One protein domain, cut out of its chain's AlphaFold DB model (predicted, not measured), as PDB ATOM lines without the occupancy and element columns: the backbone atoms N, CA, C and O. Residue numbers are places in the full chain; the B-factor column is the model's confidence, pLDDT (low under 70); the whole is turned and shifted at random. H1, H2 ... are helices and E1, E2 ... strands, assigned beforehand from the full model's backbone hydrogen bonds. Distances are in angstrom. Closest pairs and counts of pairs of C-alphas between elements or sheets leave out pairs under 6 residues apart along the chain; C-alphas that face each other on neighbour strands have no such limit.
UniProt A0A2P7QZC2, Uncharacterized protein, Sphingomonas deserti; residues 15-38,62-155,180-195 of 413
ATOM      1  N   GLY A  15      -9.226  53.647  -1.208       38.69
ATOM      2  CA  GLY A  15      -8.417  54.859  -1.052       38.69
ATOM      3  C   GLY A  15      -7.554  55.093  -2.300       38.69
ATOM      4  O   GLY A  15      -7.207  54.123  -2.972       38.69
ATOM      5  N   PRO A  16      -7.249  56.352  -2.669       48.28
ATOM      6  CA  PRO A  16      -6.555  56.688  -3.913       48.28
ATOM      7  C   PRO A  16      -5.093  56.209  -3.910       48.28
ATOM      8  O   PRO A  16      -4.563  55.833  -2.868       48.28
ATOM      9  N   ALA A  17      -4.478  56.251  -5.099       54.25
ATOM     10  CA  ALA A  17      -3.106  55.857  -5.438       54.25
ATOM     11  C   ALA A  17      -2.085  55.923  -4.286       54.25
ATOM     12  O   ALA A  17      -1.972  56.936  -3.588       54.25
ATOM     13  N   VAL A  18      -1.288  54.858  -4.149       64.31
ATOM     14  CA  VAL A  18      -0.144  54.821  -3.235       64.31
ATOM     15  C   VAL A  18       0.816  55.946  -3.593       64.31
ATOM     16  O   VAL A  18       1.244  56.073  -4.742       64.31
ATOM     17  N   THR A  19       1.193  56.749  -2.600       71.12
ATOM     18  CA  THR A  19       2.271  57.721  -2.784       71.12
ATOM     19  C   THR A  19       3.591  57.033  -2.475       71.12
ATOM     20  O   THR A  19       3.843  56.675  -1.325       71.12
ATOM     21  N   LEU A  20       4.413  56.834  -3.507       72.94
ATOM     22  CA  LEU A  20       5.765  56.297  -3.378       72.94
ATOM     23  C   LEU A  20       6.740  57.421  -3.015       72.94
ATOM     24  O   LEU A  20       6.772  58.466  -3.665       72.94
ATOM     25  N   GLY A  21       7.545  57.188  -1.989       71.88
ATOM     26  CA  GLY A  21       8.724  57.977  -1.666       71.88
ATOM     27  C   GLY A  21       9.908  57.636  -2.572       71.88
ATOM     28  O   GLY A  21       9.802  56.867  -3.529       71.88
ATOM     29  N   THR A  22      11.064  58.218  -2.264       72.75
ATOM     30  CA  THR A  22      12.302  57.939  -2.994       72.75
ATOM     31  C   THR A  22      12.783  56.514  -2.726       72.75
ATOM     32  O   THR A  22      12.893  56.088  -1.577       72.75
ATOM     33  N   GLY A  23      13.072  55.778  -3.803       67.56
ATOM     34  CA  GLY A  23      13.679  54.453  -3.714       67.56
ATOM     35  C   GLY A  23      15.118  54.550  -3.219       67.56
ATOM     36  O   GLY A  23      15.869  55.431  -3.641       67.56
ATOM     37  N   ARG A  24      15.497  53.646  -2.320       70.69
ATOM     38  CA  ARG A  24      16.880  53.434  -1.897       70.69
ATOM     39  C   ARG A  24      17.315  52.066  -2.381       70.69
ATOM     40  O   ARG A  24      16.667  51.068  -2.078       70.69
ATOM     41  N   GLU A  25      18.398  52.041  -3.139       59.41
ATOM     42  CA  GLU A  25      19.022  50.791  -3.544       59.41
ATOM     43  C   GLU A  25      19.521  50.062  -2.294       59.41
ATOM     44  O   GLU A  25      20.153  50.650  -1.411       59.41
ATOM     45  N   THR A  26      19.167  48.789  -2.197       58.50
ATOM     46  CA  THR A  26      19.600  47.894  -1.127       58.50
ATOM     47  C   THR A  26      20.441  46.774  -1.721       58.50
ATOM     48  O   THR A  26      20.436  46.549  -2.931       58.50
ATOM     49  N   GLN A  27      21.211  46.082  -0.880       45.91
ATOM     50  CA  GLN A  27      22.017  44.947  -1.327       45.91
ATOM     51  C   GLN A  27      21.130  43.882  -2.012       45.91
ATOM     52  O   GLN A  27      19.953  43.739  -1.683       45.91
ATOM     53  N   HIS A  28      21.716  43.141  -2.960       56.03
ATOM     54  CA  HIS A  28      21.105  42.021  -3.703       56.03
ATOM     55  C   HIS A  28      20.146  42.407  -4.851       56.03
ATOM     56  O   HIS A  28      19.219  41.658  -5.152       56.03
ATOM     57  N   GLY A  29      20.352  43.551  -5.517       63.44
ATOM     58  CA  GLY A  29      19.561  43.923  -6.705       63.44
ATOM     59  C   GLY A  29      18.095  44.246  -6.396       63.44
ATOM     60  O   GLY A  29      17.234  44.119  -7.264       63.44
ATOM     61  N   ASN A  30      17.810  44.642  -5.153       77.75
ATOM     62  CA  ASN A  30      16.492  45.072  -4.700       77.75
ATOM     63  C   ASN A  30      16.498  46.570  -4.385       77.75
ATOM     64  O   ASN A  30      17.479  47.120  -3.876       77.75
ATOM     65  N   VAL A  31      15.363  47.223  -4.613       79.56
ATOM     66  CA  VAL A  31      15.126  48.625  -4.269       79.56
ATOM     67  C   VAL A  31      14.024  48.703  -3.221       79.56
ATOM     68  O   VAL A  31      12.936  48.151  -3.401       79.56
ATOM     69  N   THR A  32      14.301  49.422  -2.136       83.50
ATOM     70  CA  THR A  32      13.341  49.664  -1.056       83.50
ATOM     71  C   THR A  32      12.698  51.035  -1.220       83.50
ATOM     72  O   THR A  32      13.386  52.054  -1.289       83.50
ATOM     73  N   TYR A  33      11.369  51.074  -1.242       82.00
ATOM     74  CA  TYR A  33      10.559  52.286  -1.304       82.00
ATOM     75  C   TYR A  33       9.753  52.432  -0.017       82.00
ATOM     76  O   TYR A  33       9.108  51.489   0.433       82.00
ATOM     77  N   THR A  34       9.715  53.638   0.542       85.81
ATOM     78  CA  THR A  34       8.691  53.993   1.531       85.81
ATOM     79  C   THR A  34       7.427  54.395   0.787       85.81
ATOM     80  O   THR A  34       7.493  55.156  -0.174       85.81
ATOM     81  N   ALA A  35       6.273  53.906   1.213       82.81
ATOM     82  CA  ALA A  35       4.995  54.127   0.567       82.81
ATOM     83  C   ALA A  35       3.934  54.521   1.596       82.81
ATOM     84  O   ALA A  35       4.026  54.164   2.768       82.81
ATOM     85  N   SER A  36       2.921  55.268   1.163       76.88
ATOM     86  CA  SER A  36       1.800  55.646   2.023       76.88
ATOM     87  C   SER A  36       0.459  55.496   1.310       76.88
ATOM     88  O   SER A  36       0.337  55.792   0.119       76.88
ATOM     89  N   ILE A  37      -0.551  55.031   2.048       71.75
ATOM     90  CA  ILE A  37      -1.939  54.898   1.593       71.75
ATOM     91  C   ILE A  37      -2.879  55.583   2.587       71.75
ATOM     92  O   ILE A  37      -2.694  55.501   3.800       71.75
ATOM     93  N   ARG A  38      -3.905  56.278   2.086       64.06
ATOM     94  CA  ARG A  38      -4.975  56.827   2.933       64.06
ATOM     95  C   ARG A  38      -6.055  55.777   3.144       64.06
ATOM     96  O   ARG A  38      -6.658  55.307   2.183       64.06
ATOM     97  N   GLY A  62      -6.908  57.905   8.523       56.47
ATOM     98  CA  GLY A  62      -5.502  57.596   8.805       56.47
ATOM     99  C   GLY A  62      -4.645  57.416   7.543       56.47
ATOM    100  O   GLY A  62      -5.083  56.823   6.556       56.47
ATOM    101  N   VAL A  63      -3.407  57.914   7.575       64.00
ATOM    102  CA  VAL A  63      -2.369  57.557   6.595       64.00
ATOM    103  C   VAL A  63      -1.620  56.352   7.144       64.00
ATOM    104  O   VAL A  63      -1.078  56.425   8.243       64.00
ATOM    105  N   ALA A  64      -1.593  55.267   6.380       70.31
ATOM    106  CA  ALA A  64      -0.785  54.100   6.675       70.31
ATOM    107  C   ALA A  64       0.499  54.140   5.846       70.31
ATOM    108  O   ALA A  64       0.440  54.188   4.617       70.31
ATOM    109  N   ASN A  65       1.644  54.113   6.516       81.31
ATOM    110  CA  ASN A  65       2.961  53.993   5.911       81.31
ATOM    111  C   ASN A  65       3.379  52.522   5.855       81.31
ATOM    112  O   ASN A  65       3.116  51.747   6.776       81.31
ATOM    113  N   PHE A  66       4.040  52.140   4.775       85.75
ATOM    114  CA  PHE A  66       4.552  50.796   4.572       85.75
ATOM    115  C   PHE A  66       5.816  50.836   3.718       85.75
ATOM    116  O   PHE A  66       6.104  51.826   3.047       85.75
ATOM    117  N   GLU A  67       6.583  49.760   3.758       88.88
ATOM    118  CA  GLU A  67       7.788  49.591   2.956       88.88
ATOM    119  C   GLU A  67       7.522  48.586   1.842       88.88
ATOM    120  O   GLU A  67       6.834  47.584   2.046       88.88
ATOM    121  N   ILE A  68       8.065  48.858   0.661       88.56
ATOM    122  CA  ILE A  68       8.019  47.980  -0.505       88.56
ATOM    123  C   ILE A  68       9.456  47.631  -0.858       88.56
ATOM    124  O   ILE A  68      10.243  48.525  -1.151       88.56
ATOM    125  N   ILE A  69       9.781  46.347  -0.874       88.69
ATOM    126  CA  ILE A  69      11.067  45.827  -1.333       88.69
ATOM    127  C   ILE A  69      10.788  45.122  -2.657       88.69
ATOM    128  O   ILE A  69      10.037  44.145  -2.697       88.69
ATOM    129  N   ALA A  70      11.331  45.652  -3.748       87.25
ATOM    130  CA  ALA A  70      11.077  45.151  -5.094       87.25
ATOM    131  C   ALA A  70      12.391  44.813  -5.812       87.25
ATOM    132  O   ALA A  70      13.355  45.567  -5.666       87.25
ATOM    133  N   PRO A  71      12.425  43.744  -6.627       85.06
ATOM    134  CA  PRO A  71      13.527  43.503  -7.548       85.06
ATOM    135  C   PRO A  71      13.749  44.693  -8.482       85.06
ATOM    136  O   PRO A  71      12.802  45.391  -8.867       85.06
ATOM    137  N   GLU A  72      14.999  44.909  -8.881       79.56
ATOM    138  CA  GLU A  72      15.329  45.909  -9.888       79.56
ATOM    139  C   GLU A  72      14.546  45.639 -11.189       79.56
ATOM    140  O   GLU A  72      14.401  44.503 -11.643       79.56
ATOM    141  N   GLY A  73      13.993  46.699 -11.784       80.56
ATOM    142  CA  GLY A  73      13.217  46.615 -13.024       80.56
ATOM    143  C   GLY A  73      11.702  46.464 -12.854       80.56
ATOM    144  O   GLY A  73      10.988  46.535 -13.856       80.56
ATOM    145  N   VAL A  74      11.173  46.331 -11.629       83.94
ATOM    146  CA  VAL A  74       9.717  46.411 -11.412       83.94
ATOM    147  C   VAL A  74       9.227  47.847 -11.678       83.94
ATOM    148  O   VAL A  74       9.707  48.783 -11.034       83.94
ATOM    149  N   PRO A  75       8.263  48.069 -12.597       84.75
ATOM    150  CA  PRO A  75       7.797  49.416 -12.919       84.75
ATOM    151  C   PRO A  75       7.128  50.101 -11.723       84.75
ATOM    152  O   PRO A  75       6.246  49.528 -11.078       84.75
ATOM    153  N   SER A  76       7.465  51.371 -11.480       80.81
ATOM    154  CA  SER A  76       6.884  52.168 -10.388       80.81
ATOM    155  C   SER A  76       5.355  52.255 -10.458       80.81
ATOM    156  O   SER A  76       4.692  52.249  -9.426       80.81
ATOM    157  N   GLU A  77       4.774  52.247 -11.659       83.12
ATOM    158  CA  GLU A  77       3.321  52.216 -11.879       83.12
ATOM    159  C   GLU A  77       2.637  50.970 -11.295       83.12
ATOM    160  O   GLU A  77       1.474  51.034 -10.895       83.12
ATOM    161  N   GLN A  78       3.334  49.828 -11.250       84.69
ATOM    162  CA  GLN A  78       2.825  48.617 -10.603       84.69
ATOM    163  C   GLN A  78       2.919  48.745  -9.082       84.69
ATOM    164  O   GLN A  78       1.974  48.394  -8.380       84.69
ATOM    165  N   LEU A  79       4.012  49.324  -8.580       86.00
ATOM    166  CA  LEU A  79       4.206  49.567  -7.150       86.00
ATOM    167  C   LEU A  79       3.180  50.566  -6.583       86.00
ATOM    168  O   LEU A  79       2.744  50.423  -5.444       86.00
ATOM    169  N   GLN A  80       2.720  51.533  -7.386       82.81
ATOM    170  CA  GLN A  80       1.682  52.499  -6.988       82.81
ATOM    171  C   GLN A  80       0.275  51.894  -6.829       82.81
ATOM    172  O   GLN A  80      -0.619  52.532  -6.266       82.81
ATOM    173  N   LYS A  81       0.057  50.678  -7.344       82.69
ATOM    174  CA  LYS A  81      -1.225  49.955  -7.272       82.69
ATOM    175  C   LYS A  81      -1.276  48.953  -6.119       82.69
ATOM    176  O   LYS A  81      -2.294  48.284  -5.948       82.69
ATOM    177  N   ILE A  82      -0.197  48.846  -5.346       83.62
ATOM    178  CA  ILE A  82      -0.102  47.919  -4.223       83.62
ATOM    179  C   ILE A  82      -1.084  48.324  -3.125       83.62
ATOM    180  O   ILE A  82      -1.060  49.436  -2.610       83.62
ATOM    181  N   ASN A  83      -1.908  47.378  -2.709       81.12
ATOM    182  CA  ASN A  83      -2.595  47.408  -1.434       81.12
ATOM    183  C   ASN A  83      -1.848  46.459  -0.479       81.12
ATOM    184  O   ASN A  83      -1.845  45.247  -0.701       81.12
ATOM    185  N   PRO A  84      -1.237  46.969   0.604       77.94
ATOM    186  CA  PRO A  84      -0.424  46.153   1.505       77.94
ATOM    187  C   PRO A  84      -1.207  45.043   2.231       77.94
ATOM    188  O   PRO A  84      -0.599  44.145   2.810       77.94
ATOM    189  N   PHE A  85      -2.540  45.094   2.192       77.88
ATOM    190  CA  PHE A  85      -3.427  44.106   2.799       77.88
ATOM    191  C   PHE A  85      -4.097  43.170   1.780       77.88
ATOM    192  O   PHE A  85      -4.843  42.277   2.172       77.88
ATOM    193  N   ASP A  86      -3.837  43.354   0.481       81.31
ATOM    194  CA  ASP A  86      -4.269  42.433  -0.574       81.31
ATOM    195  C   ASP A  86      -3.039  41.812  -1.258       81.31
ATOM    196  O   ASP A  86      -2.427  42.449  -2.125       81.31
ATOM    197  N   PRO A  87      -2.696  40.549  -0.938       86.19
ATOM    198  CA  PRO A  87      -1.556  39.846  -1.528       86.19
ATOM    199  C   PRO A  87      -1.548  39.801  -3.062       86.19
ATOM    200  O   PRO A  87      -0.494  39.633  -3.671       86.19
ATOM    201  N   ARG A  88      -2.705  39.952  -3.719       86.44
ATOM    202  CA  ARG A  88      -2.810  39.913  -5.189       86.44
ATOM    203  C   ARG A  88      -2.415  41.206  -5.861       86.44
ATOM    204  O   ARG A  88      -2.011  41.180  -7.024       86.44
ATOM    205  N   SER A  89      -2.555  42.312  -5.144       86.06
ATOM    206  CA  SER A  89      -2.140  43.626  -5.618       86.06
ATOM    207  C   SER A  89      -0.612  43.776  -5.635       86.06
ATOM    208  O   SER A  89      -0.082  44.608  -6.367       86.06
ATOM    209  N   ILE A  90       0.098  42.948  -4.860       88.94
ATOM    210  CA  ILE A  90       1.559  42.926  -4.769       88.94
ATOM    211  C   ILE A  90       2.124  42.243  -6.022       88.94
ATOM    212  O   ILE A  90       1.707  41.124  -6.311       88.94
ATOM    213  N   PRO A  91       3.041  42.850  -6.793       90.38
ATOM    214  CA  PRO A  91       3.627  42.201  -7.966       90.38
ATOM    215  C   PRO A  91       4.473  40.963  -7.611       90.38
ATOM    216  O   PRO A  91       4.949  40.842  -6.481       90.38
ATOM    217  N   PRO A  92       4.682  40.024  -8.551       91.38
ATOM    218  CA  PRO A  92       5.554  38.870  -8.330       91.38
ATOM    219  C   PRO A  92       6.966  39.280  -7.895       91.38
ATOM    220  O   PRO A  92       7.534  40.226  -8.437       91.38
ATOM    221  N   GLY A  93       7.525  38.574  -6.911       86.56
ATOM    222  CA  GLY A  93       8.851  38.860  -6.350       86.56
ATOM    223  C   GLY A  93       8.918  40.079  -5.422       86.56
ATOM    224  O   GLY A  93       9.967  40.313  -4.831       86.56
ATOM    225  N   VAL A  94       7.829  40.840  -5.265       89.81
ATOM    226  CA  VAL A  94       7.776  42.011  -4.381       89.81
ATOM    227  C   VAL A  94       7.372  41.601  -2.965       89.81
ATOM    228  O   VAL A  94       6.532  40.720  -2.748       89.81
ATOM    229  N   GLN A  95       7.964  42.284  -1.993       89.94
ATOM    230  CA  GLN A  95       7.671  42.170  -0.574       89.94
ATOM    231  C   GLN A  95       7.154  43.505  -0.040       89.94
ATOM    232  O   GLN A  95       7.626  44.575  -0.419       89.94
ATOM    233  N   VAL A  96       6.178  43.438   0.858       88.94
ATOM    234  CA  VAL A  96       5.564  44.598   1.500       88.94
ATOM    235  C   VAL A  96       5.587  44.407   3.009       88.94
ATOM    236  O   VAL A  96       5.162  43.358   3.491       88.94
ATOM    237  N   LYS A  97       6.062  45.412   3.749       88.94
ATOM    238  CA  LYS A  97       6.111  45.428   5.218       88.94
ATOM    239  C   LYS A  97       5.274  46.581   5.762       88.94
ATOM    240  O   LYS A  97       5.415  47.719   5.330       88.94
ATOM    241  N   VAL A  98       4.422  46.293   6.737       85.06
ATOM    242  CA  VAL A  98       3.539  47.261   7.389       85.06
ATOM    243  C   VAL A  98       3.784  47.209   8.888       85.06
ATOM    244  O   VAL A  98       3.587  46.166   9.513       85.06
ATOM    245  N   ASP A  99       4.160  48.338   9.484       83.50
ATOM    246  CA  ASP A  99       4.132  48.487  10.938       83.50
ATOM    247  C   ASP A  99       2.674  48.600  11.386       83.50
ATOM    248  O   ASP A  99       1.995  49.577  11.080       83.50
ATOM    249  N   LEU A 100       2.154  47.595  12.083       75.94
ATOM    250  CA  LEU A 100       0.786  47.615  12.587       75.94
ATOM    251  C   LEU A 100       0.622  48.488  13.840       75.94
ATOM    252  O   LEU A 100      -0.509  48.808  14.208       75.94
ATOM    253  N   GLY A 101       1.718  48.940  14.460       71.88
ATOM    254  CA  GLY A 101       1.706  49.918  15.550       71.88
ATOM    255  C   GLY A 101       1.089  51.265  15.157       71.88
ATOM    256  O   GLY A 101       0.577  51.985  16.010       71.88
ATOM    257  N   GLN A 102       1.032  51.586  13.862       71.81
ATOM    258  CA  GLN A 102       0.339  52.784  13.372       71.81
ATOM    259  C   GLN A 102      -1.197  52.688  13.429       71.81
ATOM    260  O   GLN A 102      -1.883  53.689  13.241       71.81
ATOM    261  N   PHE A 103      -1.748  51.498  13.691       69.50
ATOM    262  CA  PHE A 103      -3.191  51.251  13.774       69.50
ATOM    263  C   PHE A 103      -3.684  51.067  15.214       69.50
ATOM    264  O   PHE A 103      -4.758  50.493  15.425       69.50
ATOM    265  N   VAL A 104      -2.923  51.539  16.207       69.25
ATOM    266  CA  VAL A 104      -3.316  51.461  17.620       69.25
ATOM    267  C   VAL A 104      -4.679  52.130  17.849       69.25
ATOM    268  O   VAL A 104      -4.931  53.241  17.387       69.25
ATOM    269  N   GLY A 105      -5.576  51.441  18.552       64.38
ATOM    270  CA  GLY A 105      -6.950  51.862  18.826       64.38
ATOM    271  C   GLY A 105      -7.967  51.520  17.730       64.38
ATOM    272  O   GLY A 105      -9.123  51.925  17.839       64.38
ATOM    273  N   THR A 106      -7.580  50.789  16.679       67.31
ATOM    274  CA  THR A 106      -8.487  50.395  15.582       67.31
ATOM    275  C   THR A 106      -9.010  48.960  15.725       67.31
ATOM    276  O   THR A 106      -8.441  48.121  16.426       67.31
ATOM    277  N   GLN A 107     -10.074  48.626  14.983       64.94
ATOM    278  CA  GLN A 107     -10.567  47.243  14.891       64.94
ATOM    279  C   GLN A 107      -9.550  46.288  14.243       64.94
ATOM    280  O   GLN A 107      -9.554  45.097  14.556       64.94
ATOM    281  N   LEU A 108      -8.684  46.789  13.354       66.50
ATOM    282  CA  LEU A 108      -7.627  45.989  12.731       66.50
ATOM    283  C   LEU A 108      -6.608  45.529  13.780       66.50
ATOM    284  O   LEU A 108      -6.295  44.343  13.840       66.50
ATOM    285  N   GLU A 109      -6.163  46.434  14.657       67.56
ATOM    286  CA  GLU A 109      -5.300  46.073  15.786       67.56
ATOM    287  C   GLU A 109      -5.991  45.054  16.697       67.56
ATOM    288  O   GLU A 109      -5.389  44.037  17.033       67.56
ATOM    289  N   ALA A 110      -7.256  45.281  17.066       66.69
ATOM    290  CA  ALA A 110      -7.992  44.364  17.933       66.69
ATOM    291  C   ALA A 110      -8.081  42.946  17.337       66.69
ATOM    292  O   ALA A 110      -7.859  41.967  18.051       66.69
ATOM    293  N   LYS A 111      -8.338  42.827  16.027       67.25
ATOM    294  CA  LYS A 111      -8.363  41.540  15.313       67.25
ATOM    295  C   LYS A 111      -6.989  40.873  15.288       67.25
ATOM    296  O   LYS A 111      -6.886  39.700  15.635       67.25
ATOM    297  N   VAL A 112      -5.937  41.612  14.929       69.75
ATOM    298  CA  VAL A 112      -4.569  41.073  14.882       69.75
ATOM    299  C   VAL A 112      -4.105  40.645  16.271       69.75
ATOM    300  O   VAL A 112      -3.599  39.539  16.430       69.75
ATOM    301  N   ARG A 113      -4.340  41.460  17.306       71.38
ATOM    302  CA  ARG A 113      -4.036  41.091  18.695       71.38
ATOM    303  C   ARG A 113      -4.822  39.869  19.142       71.38
ATOM    304  O   ARG A 113      -4.238  39.005  19.777       71.38
ATOM    305  N   HIS A 114      -6.109  39.774  18.810       69.75
ATOM    306  CA  HIS A 114      -6.923  38.613  19.169       69.75
ATOM    307  C   HIS A 114      -6.384  37.322  18.543       69.75
ATOM    308  O   HIS A 114      -6.244  36.318  19.239       69.75
ATOM    309  N   VAL A 115      -6.014  37.367  17.260       68.19
ATOM    310  CA  VAL A 115      -5.364  36.248  16.565       68.19
ATOM    311  C   VAL A 115      -4.039  35.891  17.242       68.19
ATOM    312  O   VAL A 115      -3.855  34.758  17.666       68.19
ATOM    313  N   LEU A 116      -3.147  36.865  17.428       71.44
ATOM    314  CA  LEU A 116      -1.828  36.636  18.021       71.44
ATOM    315  C   LEU A 116      -1.908  36.123  19.470       71.44
ATOM    316  O   LEU A 116      -1.135  35.251  19.852       71.44
ATOM    317  N   MET A 117      -2.865  36.607  20.270       70.75
ATOM    318  CA  MET A 117      -3.106  36.122  21.634       70.75
ATOM    319  C   MET A 117      -3.657  34.693  21.658       70.75
ATOM    320  O   MET A 117      -3.251  33.910  22.514       70.75
ATOM    321  N   THR A 118      -4.551  34.345  20.727       63.00
ATOM    322  CA  THR A 118      -5.070  32.972  20.588       63.00
ATOM    323  C   THR A 118      -3.937  31.999  20.252       63.00
ATOM    324  O   THR A 118      -3.873  30.905  20.803       63.00
ATOM    325  N   GLU A 119      -2.983  32.448  19.439       63.44
ATOM    326  CA  GLU A 119      -1.802  31.684  19.030       63.44
ATOM    327  C   GLU A 119      -0.620  31.789  20.019       63.44
ATOM    328  O   GLU A 119       0.489  31.346  19.725       63.44
ATOM    329  N   SER A 120      -0.838  32.344  21.220       63.44
ATOM    330  CA  SER A 120       0.177  32.490  22.281       63.44
ATOM    331  C   SER A 120       1.426  33.303  21.890       63.44
ATOM    332  O   SER A 120       2.495  33.147  22.486       63.44
ATOM    333  N   VAL A 121       1.304  34.211  20.921       61.88
ATOM    334  CA  VAL A 121       2.377  35.130  20.526       61.88
ATOM    335  C   VAL A 121       2.479  36.265  21.548       61.88
ATOM    336  O   VAL A 121       1.525  37.015  21.771       61.88
ATOM    337  N   ARG A 122       3.651  36.422  22.176       63.28
ATOM    338  CA  ARG A 122       3.910  37.533  23.103       63.28
ATOM    339  C   ARG A 122       4.131  38.836  22.338       63.28
ATOM    340  O   ARG A 122       4.970  38.916  21.446       63.28
ATOM    341  N   LEU A 123       3.396  39.871  22.728       61.50
ATOM    342  CA  LEU A 123       3.401  41.189  22.091       61.50
ATOM    343  C   LEU A 123       4.261  42.168  22.906       61.50
ATOM    344  O   LEU A 123       3.734  43.093  23.516       61.50
ATOM    345  N   GLU A 124       5.570  41.924  22.981       56.41
ATOM    346  CA  GLU A 124       6.505  42.756  23.770       56.41
ATOM    347  C   GLU A 124       7.128  43.910  22.954       56.41
ATOM    348  O   GLU A 124       7.622  44.879  23.524       56.41
ATOM    349  N   SER A 125       7.064  43.848  21.619       60.66
ATOM    350  CA  SER A 125       7.520  44.901  20.699       60.66
ATOM    351  C   SER A 125       6.529  45.087  19.542       60.66
ATOM    352  O   SER A 125       5.632  44.261  19.364       60.66
ATOM    353  N   GLY A 126       6.639  46.204  18.809       71.81
ATOM    354  CA  GLY A 126       5.716  46.581  17.727       71.81
ATOM    355  C   GLY A 126       5.406  45.427  16.767       71.81
ATOM    356  O   GLY A 126       6.275  44.608  16.468       71.81
ATOM    357  N   ILE A 127       4.148  45.342  16.326       79.81
ATOM    358  CA  ILE A 127       3.652  44.254  15.475       79.81
ATOM    359  C   ILE A 127       3.872  44.643  14.017       79.81
ATOM    360  O   ILE A 127       3.462  45.719  13.603       79.81
ATOM    361  N   THR A 128       4.448  43.753  13.223       84.44
ATOM    362  CA  THR A 128       4.652  43.939  11.789       84.44
ATOM    363  C   THR A 128       3.864  42.896  11.019       84.44
ATOM    364  O   THR A 128       3.825  41.727  11.400       84.44
ATOM    365  N   LEU A 129       3.233  43.331   9.932       85.50
ATOM    366  CA  LEU A 129       2.695  42.467   8.891       85.50
ATOM    367  C   LEU A 129       3.648  42.515   7.704       85.50
ATOM    368  O   LEU A 129       3.985  43.594   7.225       85.50
ATOM    369  N   GLN A 130       4.035  41.358   7.201       89.44
ATOM    370  CA  GLN A 130       4.788  41.239   5.969       89.44
ATOM    371  C   GLN A 130       4.043  40.343   4.998       89.44
ATOM    372  O   GLN A 130       3.609  39.259   5.373       89.44
ATOM    373  N   THR A 131       3.978  40.758   3.740       89.75
ATOM    374  CA  THR A 131       3.532  39.902   2.644       89.75
ATOM    375  C   THR A 131       4.622  39.820   1.588       89.75
ATOM    376  O   THR A 131       5.107  40.847   1.125       89.75
ATOM    377  N   GLN A 132       4.995  38.609   1.189       89.88
ATOM    378  CA  GLN A 132       5.951  38.353   0.117       89.88
ATOM    379  C   GLN A 132       5.279  37.527  -0.974       89.88
ATOM    380  O   GLN A 132       4.751  36.450  -0.694       89.88
ATOM    381  N   ARG A 133       5.300  38.011  -2.219       90.38
ATOM    382  CA  ARG A 133       4.773  37.257  -3.361       90.38
ATOM    383  C   ARG A 133       5.892  36.503  -4.068       90.38
ATOM    384  O   ARG A 133       6.955  37.061  -4.329       90.38
ATOM    385  N   SER A 134       5.642  35.243  -4.413       88.62
ATOM    386  CA  SER A 134       6.593  34.419  -5.161       88.62
ATOM    387  C   SER A 134       6.909  35.031  -6.531       88.62
ATOM    388  O   SER A 134       6.088  35.739  -7.120       88.62
ATOM    389  N   GLY A 135       8.102  34.746  -7.065       85.19
ATOM    390  CA  GLY A 135       8.528  35.248  -8.379       85.19
ATOM    391  C   GLY A 135       7.669  34.743  -9.545       85.19
ATOM    392  O   GLY A 135       7.512  35.441 -10.540       85.19
ATOM    393  N   ASP A 136       7.045  33.570  -9.406       84.88
ATOM    394  CA  ASP A 136       6.076  33.047 -10.379       84.88
ATOM    395  C   ASP A 136       4.668  33.660 -10.232       84.88
ATOM    396  O   ASP A 136       3.777  33.388 -11.039       84.88
ATOM    397  N   GLY A 137       4.452  34.477  -9.194       86.56
ATOM    398  CA  GLY A 137       3.210  35.188  -8.911       86.56
ATOM    399  C   GLY A 137       2.058  34.322  -8.400       86.56
ATOM    400  O   GLY A 137       0.981  34.869  -8.139       86.56
ATOM    401  N   LYS A 138       2.249  33.007  -8.259       90.12
ATOM    402  CA  LYS A 138       1.179  32.054  -7.929       90.12
ATOM    403  C   LYS A 138       0.987  31.849  -6.439       90.12
ATOM    404  O   LYS A 138      -0.048  31.322  -6.052       90.12
ATOM    405  N   GLN A 139       1.945  32.247  -5.615       91.38
ATOM    406  CA  GLN A 139       1.872  32.072  -4.174       91.38
ATOM    407  C   GLN A 139       2.247  33.361  -3.452       91.38
ATOM    408  O   GLN A 139       2.963  34.215  -3.977       91.38
ATOM    409  N   ALA A 140       1.753  33.506  -2.229       88.44
ATOM    410  CA  ALA A 140       2.211  34.543  -1.321       88.44
ATOM    411  C   ALA A 140       2.367  33.986   0.088       88.44
ATOM    412  O   ALA A 140       1.612  33.117   0.517       88.44
ATOM    413  N   GLN A 141       3.346  34.509   0.808       89.50
ATOM    414  CA  GLN A 141       3.565  34.240   2.216       89.50
ATOM    415  C   GLN A 141       3.204  35.492   3.007       89.50
ATOM    416  O   GLN A 141       3.688  36.578   2.695       89.50
ATOM    417  N   VAL A 142       2.354  35.338   4.018       89.06
ATOM    418  CA  VAL A 142       1.970  36.411   4.938       89.06
ATOM    419  C   VAL A 142       2.491  36.063   6.324       89.06
ATOM    420  O   VAL A 142       2.172  34.996   6.841       89.06
ATOM    421  N   SER A 143       3.264  36.956   6.930       88.19
ATOM    422  CA  SER A 143       3.833  36.795   8.269       88.19
ATOM    423  C   SER A 143       3.380  37.940   9.166       88.19
ATOM    424  O   SER A 143       3.431  39.100   8.764       88.19
ATOM    425  N   VAL A 144       2.953  37.632  10.388       86.69
ATOM    426  CA  VAL A 144       2.543  38.630  11.378       86.69
ATOM    427  C   VAL A 144       3.110  38.294  12.752       86.69
ATOM    428  O   VAL A 144       2.990  37.172  13.240       86.69
ATOM    429  N   GLY A 145       3.746  39.268  13.389       83.00
ATOM    430  CA  GLY A 145       4.376  39.083  14.693       83.00
ATOM    431  C   GLY A 145       5.198  40.302  15.100       83.00
ATOM    432  O   GLY A 145       5.124  41.333  14.432       83.00
ATOM    433  N   PRO A 146       5.984  40.214  16.182       81.44
ATOM    434  CA  PRO A 146       6.928  41.259  16.555       81.44
ATOM    435  C   PRO A 146       7.881  41.587  15.398       81.44
ATOM    436  O   PRO A 146       8.336  40.673  14.709       81.44
ATOM    437  N   TYR A 147       8.227  42.863  15.206       78.12
ATOM    438  CA  TYR A 147       9.113  43.321  14.120       78.12
ATOM    439  C   TYR A 147      10.388  42.470  13.994       78.12
ATOM    440  O   TYR A 147      10.698  41.954  12.923       78.12
ATOM    441  N   GLN A 148      11.070  42.219  15.119       74.06
ATOM    442  CA  GLN A 148      12.294  41.408  15.159       74.06
ATOM    443  C   GLN A 148      12.080  39.960  14.684       74.06
ATOM    444  O   GLN A 148      12.992  39.362  14.117       74.06
ATOM    445  N   ALA A 149      10.890  39.393  14.903       75.31
ATOM    446  CA  ALA A 149      10.539  38.055  14.443       75.31
ATOM    447  C   ALA A 149      10.334  38.033  12.919       75.31
ATOM    448  O   ALA A 149      10.856  37.155  12.232       75.31
ATOM    449  N   VAL A 150       9.600  39.020  12.394       74.75
ATOM    450  CA  VAL A 150       9.269  39.127  10.966       74.75
ATOM    451  C   VAL A 150      10.517  39.378  10.121       74.75
ATOM    452  O   VAL A 150      10.734  38.643   9.157       74.75
ATOM    453  N   GLU A 151      11.377  40.322  10.517       72.38
ATOM    454  CA  GLU A 151      12.648  40.608   9.828       72.38
ATOM    455  C   GLU A 151      13.491  39.338   9.650       72.38
ATOM    456  O   GLU A 151      13.879  38.992   8.533       72.38
ATOM    457  N   ARG A 152      13.663  38.559  10.725       67.25
ATOM    458  CA  ARG A 152      14.442  37.310  10.705       67.25
ATOM    459  C   ARG A 152      13.856  36.237   9.799       67.25
ATOM    460  O   ARG A 152      14.606  35.506   9.164       67.25
ATOM    461  N   SER A 153      12.530  36.133   9.729       66.88
ATOM    462  CA  SER A 153      11.873  35.164   8.841       66.88
ATOM    463  C   SER A 153      11.994  35.520   7.360       66.88
ATOM    464  O   SER A 153      11.872  34.647   6.508       66.88
ATOM    465  N   SER A 154      12.228  36.798   7.054       58.47
ATOM    466  CA  SER A 154      12.172  37.327   5.696       58.47
ATOM    467  C   SER A 154      13.460  37.162   4.890       58.47
ATOM    468  O   SER A 154      13.450  37.399   3.686       58.47
ATOM    469  N   GLY A 155      14.574  36.802   5.536       51.12
ATOM    470  CA  GLY A 155      15.892  36.707   4.897       51.12
ATOM    471  C   GLY A 155      16.460  38.043   4.387       51.12
ATOM    472  O   GLY A 155      17.604  38.084   3.944       51.12
ATOM    473  N   GLN A 180       2.515  32.623  10.488       87.25
ATOM    474  CA  GLN A 180       2.801  32.606   9.062       87.25
ATOM    475  C   GLN A 180       1.719  31.844   8.301       87.25
ATOM    476  O   GLN A 180       1.294  30.766   8.716       87.25
ATOM    477  N   GLN A 181       1.327  32.366   7.145       88.44
ATOM    478  CA  GLN A 181       0.417  31.719   6.211       88.44
ATOM    479  C   GLN A 181       1.017  31.625   4.818       88.44
ATOM    480  O   GLN A 181       1.636  32.574   4.341       88.44
ATOM    481  N   GLN A 182       0.770  30.505   4.147       87.88
ATOM    482  CA  GLN A 182       1.011  30.363   2.715       87.88
ATOM    483  C   GLN A 182      -0.314  30.415   1.961       87.88
ATOM    484  O   GLN A 182      -1.287  29.759   2.343       87.88
ATOM    485  N   LEU A 183      -0.342  31.190   0.884       88.31
ATOM    486  CA  LEU A 183      -1.513  31.468   0.068       88.31
ATOM    487  C   LEU A 183      -1.281  31.000  -1.368       88.31
ATOM    488  O   LEU A 183      -0.220  31.249  -1.936       88.31
ATOM    489  N   ASP A 184      -2.300  30.394  -1.969       89.81
ATOM    490  CA  ASP A 184      -2.403  30.139  -3.402       89.81
ATOM    491  C   ASP A 184      -3.194  31.269  -4.063       89.81
ATOM    492  O   ASP A 184      -4.341  31.560  -3.704       89.81
ATOM    493  N   LEU A 185      -2.548  31.906  -5.032       88.88
ATOM    494  CA  LEU A 185      -3.042  33.016  -5.837       88.88
ATOM    495  C   LEU A 185      -3.234  32.620  -7.309       88.88
ATOM    496  O   LEU A 185      -3.505  33.490  -8.135       88.88
ATOM    497  N   SER A 186      -3.077  31.340  -7.661       87.81
ATOM    498  CA  SER A 186      -3.187  30.862  -9.045       87.81
ATOM    499  C   SER A 186      -4.611  30.931  -9.609       87.81
ATOM    500  O   SER A 186      -4.789  31.045 -10.821       87.81
ATOM    501  N   GLY A 187      -5.624  30.871  -8.740       84.88
ATOM    502  CA  GLY A 187      -7.039  30.973  -9.094       84.88
ATOM    503  C   GLY A 187      -7.649  32.360  -8.844       84.88
ATOM    504  O   GLY A 187      -7.000  33.243  -8.284       84.88
ATOM    505  N   PRO A 188      -8.936  32.554  -9.196       78.94
ATOM    506  CA  PRO A 188      -9.670  33.802  -8.967       78.94
ATOM    507  C   PRO A 188     -10.008  34.048  -7.494       78.94
ATOM    508  O   PRO A 188     -10.308  35.175  -7.123       78.94
ATOM    509  N   GLU A 189      -9.845  33.058  -6.613       78.44
ATOM    510  CA  GLU A 189      -9.984  33.187  -5.151       78.44
ATOM    511  C   GLU A 189      -8.671  32.857  -4.435       78.44
ATOM    512  O   GLU A 189      -7.943  31.962  -4.869       78.44
ATOM    513  N   THR A 190      -8.350  33.619  -3.386       80.19
ATOM    514  CA  THR A 190      -7.163  33.378  -2.562       80.19
ATOM    515  C   THR A 190      -7.461  32.202  -1.653       80.19
ATOM    516  O   THR A 190      -8.422  32.244  -0.885       80.19
ATOM    517  N   LYS A 191      -6.646  31.152  -1.729       84.50
ATOM    518  CA  LYS A 191      -6.801  29.975  -0.871       84.50
ATOM    519  C   LYS A 191      -5.650  29.906   0.113       84.50
ATOM    520  O   LYS A 191      -4.498  30.019  -0.284       84.50
ATOM    521  N   VAL A 192      -5.954  29.691   1.388       85.44
ATOM    522  CA  VAL A 192      -4.924  29.378   2.386       85.44
ATOM    523  C   VAL A 192      -4.465  27.942   2.143       85.44
ATOM    524  O   VAL A 192      -5.269  27.015   2.225       85.44
ATOM    525  N   LEU A 193      -3.188  27.777   1.809       85.12
ATOM    526  CA  LEU A 193      -2.544  26.475   1.641       85.12
ATOM    527  C   LEU A 193      -2.086  25.912   2.981       85.12
ATOM    528  O   LEU A 193      -2.271  24.729   3.252       85.12
ATOM    529  N   ASP A 194      -1.479  26.768   3.802       84.25
ATOM    530  CA  ASP A 194      -0.909  26.376   5.084       84.25
ATOM    531  C   ASP A 194      -0.940  27.540   6.075       84.25
ATOM    532  O   ASP A 194      -0.957  28.715   5.697       84.25
ATOM    533  N   THR A 195      -0.960  27.214   7.359       84.81
ATOM    534  CA  THR A 195      -0.858  28.171   8.464       84.81
ATOM    535  C   THR A 195       0.016  27.545   9.532       84.81
ATOM    536  O   THR A 195      -0.145  26.369   9.840       84.81
TER     537      THR A 195
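This is residues 15 to 38, 62 to 155 and 180 to 195 of the 413 residues of an uncharacterized protein of Sphingomonas deserti (UniProt A0A2P7QZC2). One large, twisted sheet of eight antiparallel strands makes the body, a wall whose strands follow each other across it in chain order. The short helix H4 folds back over one face, over E5 and E6, while the long stretch of residues 80 to 94 passes over the opposite face, and H2 and H3 lie at one end of the inner strands. The printed part has 134 residues, with elements in the order E1 E2 E3 H1 E4 H2 H3 E5 E6 H4 E7 E8; the class is mixed, helices and strands. The whole is compact, with a radius of gyration of the C-alphas of 14.6 A, and spans 40 by 31 by 31 A.

E1, residues 24 to 26, begins with C-alpha 24 at (16.880, 53.434, -1.897). E2, residues 30 to 38, is 25.6 A long, and E3, residues 63 to 71, 25.5 A. H1 is residues 76 to 79, E4 residues 95 to 99, and H2 residues 100 to 103. H3, residues 107 to 118, is 16.3 A long. E5, residues 127 to 133, measures 20.1 A and E6, residues 139 to 146, 23.2 A. H4 is residues 147 to 153, E7 residues 180 to 184, and E8 residues 191 to 195, ending with C-alpha 195 at (-0.858, 28.171, 8.464).

The edge strands are E1 and E8. E1 and E2 form a hairpin, with N 24 and O 32 at 2.8 A. Within hydrogen-bond range are also N 33 and O 68 of E2 and E3, 2.8 A, N 67 and O 97 of E3 and E4, 2.8 A, and N 96 and O 131 of E4 and E5, 2.8 A. E5 and E6 form a hairpin, with N 130 and O 143 at 2.8 A. Across the antiparallel neighbours E6 and E7, N 142 and O 181 are within hydrogen-bond range at 2.9 A. E7 and E8 form a hairpin, with N 182 and O 194 at 2.9 A. H4 is on the sheet at a height of 8.0 A, over E6 and only just over E5, with 3 C-alphas; it runs along the strands, at 24 degrees to E6 on the local plane. Its closest C-alphas to E5 are those of Tyr 147 and Thr 128, 5.1 A apart. H2 stands at the sheet's level, at a height of 2.0 A. H1 and H3 only graze the sheet, H3 with residues 109 to 116. H2 and H3 only just touch, with 3 pairs of C-alphas within 8 A, and only at the corner; the closest C-alphas are those of Phe 103 and Glu 109, 5.9 A apart. In H3 every O i to N i+4 pair is within hydrogen-bond range, in H4 2 of 3; H1 and H2 are too short for such a pair.

The C-alphas farthest apart are those of Gly 73 and Thr 118, 40.6 A. Residues 39 to 61 and 156 to 179 are not printed; the gaps between C-alphas are 5.9 A and 14.3 A. H1 to E4 is a long link. Mean pLDDT of the printed part is 77.0; 37 residues are under 70, among them 103 to 112 and 118 to 125.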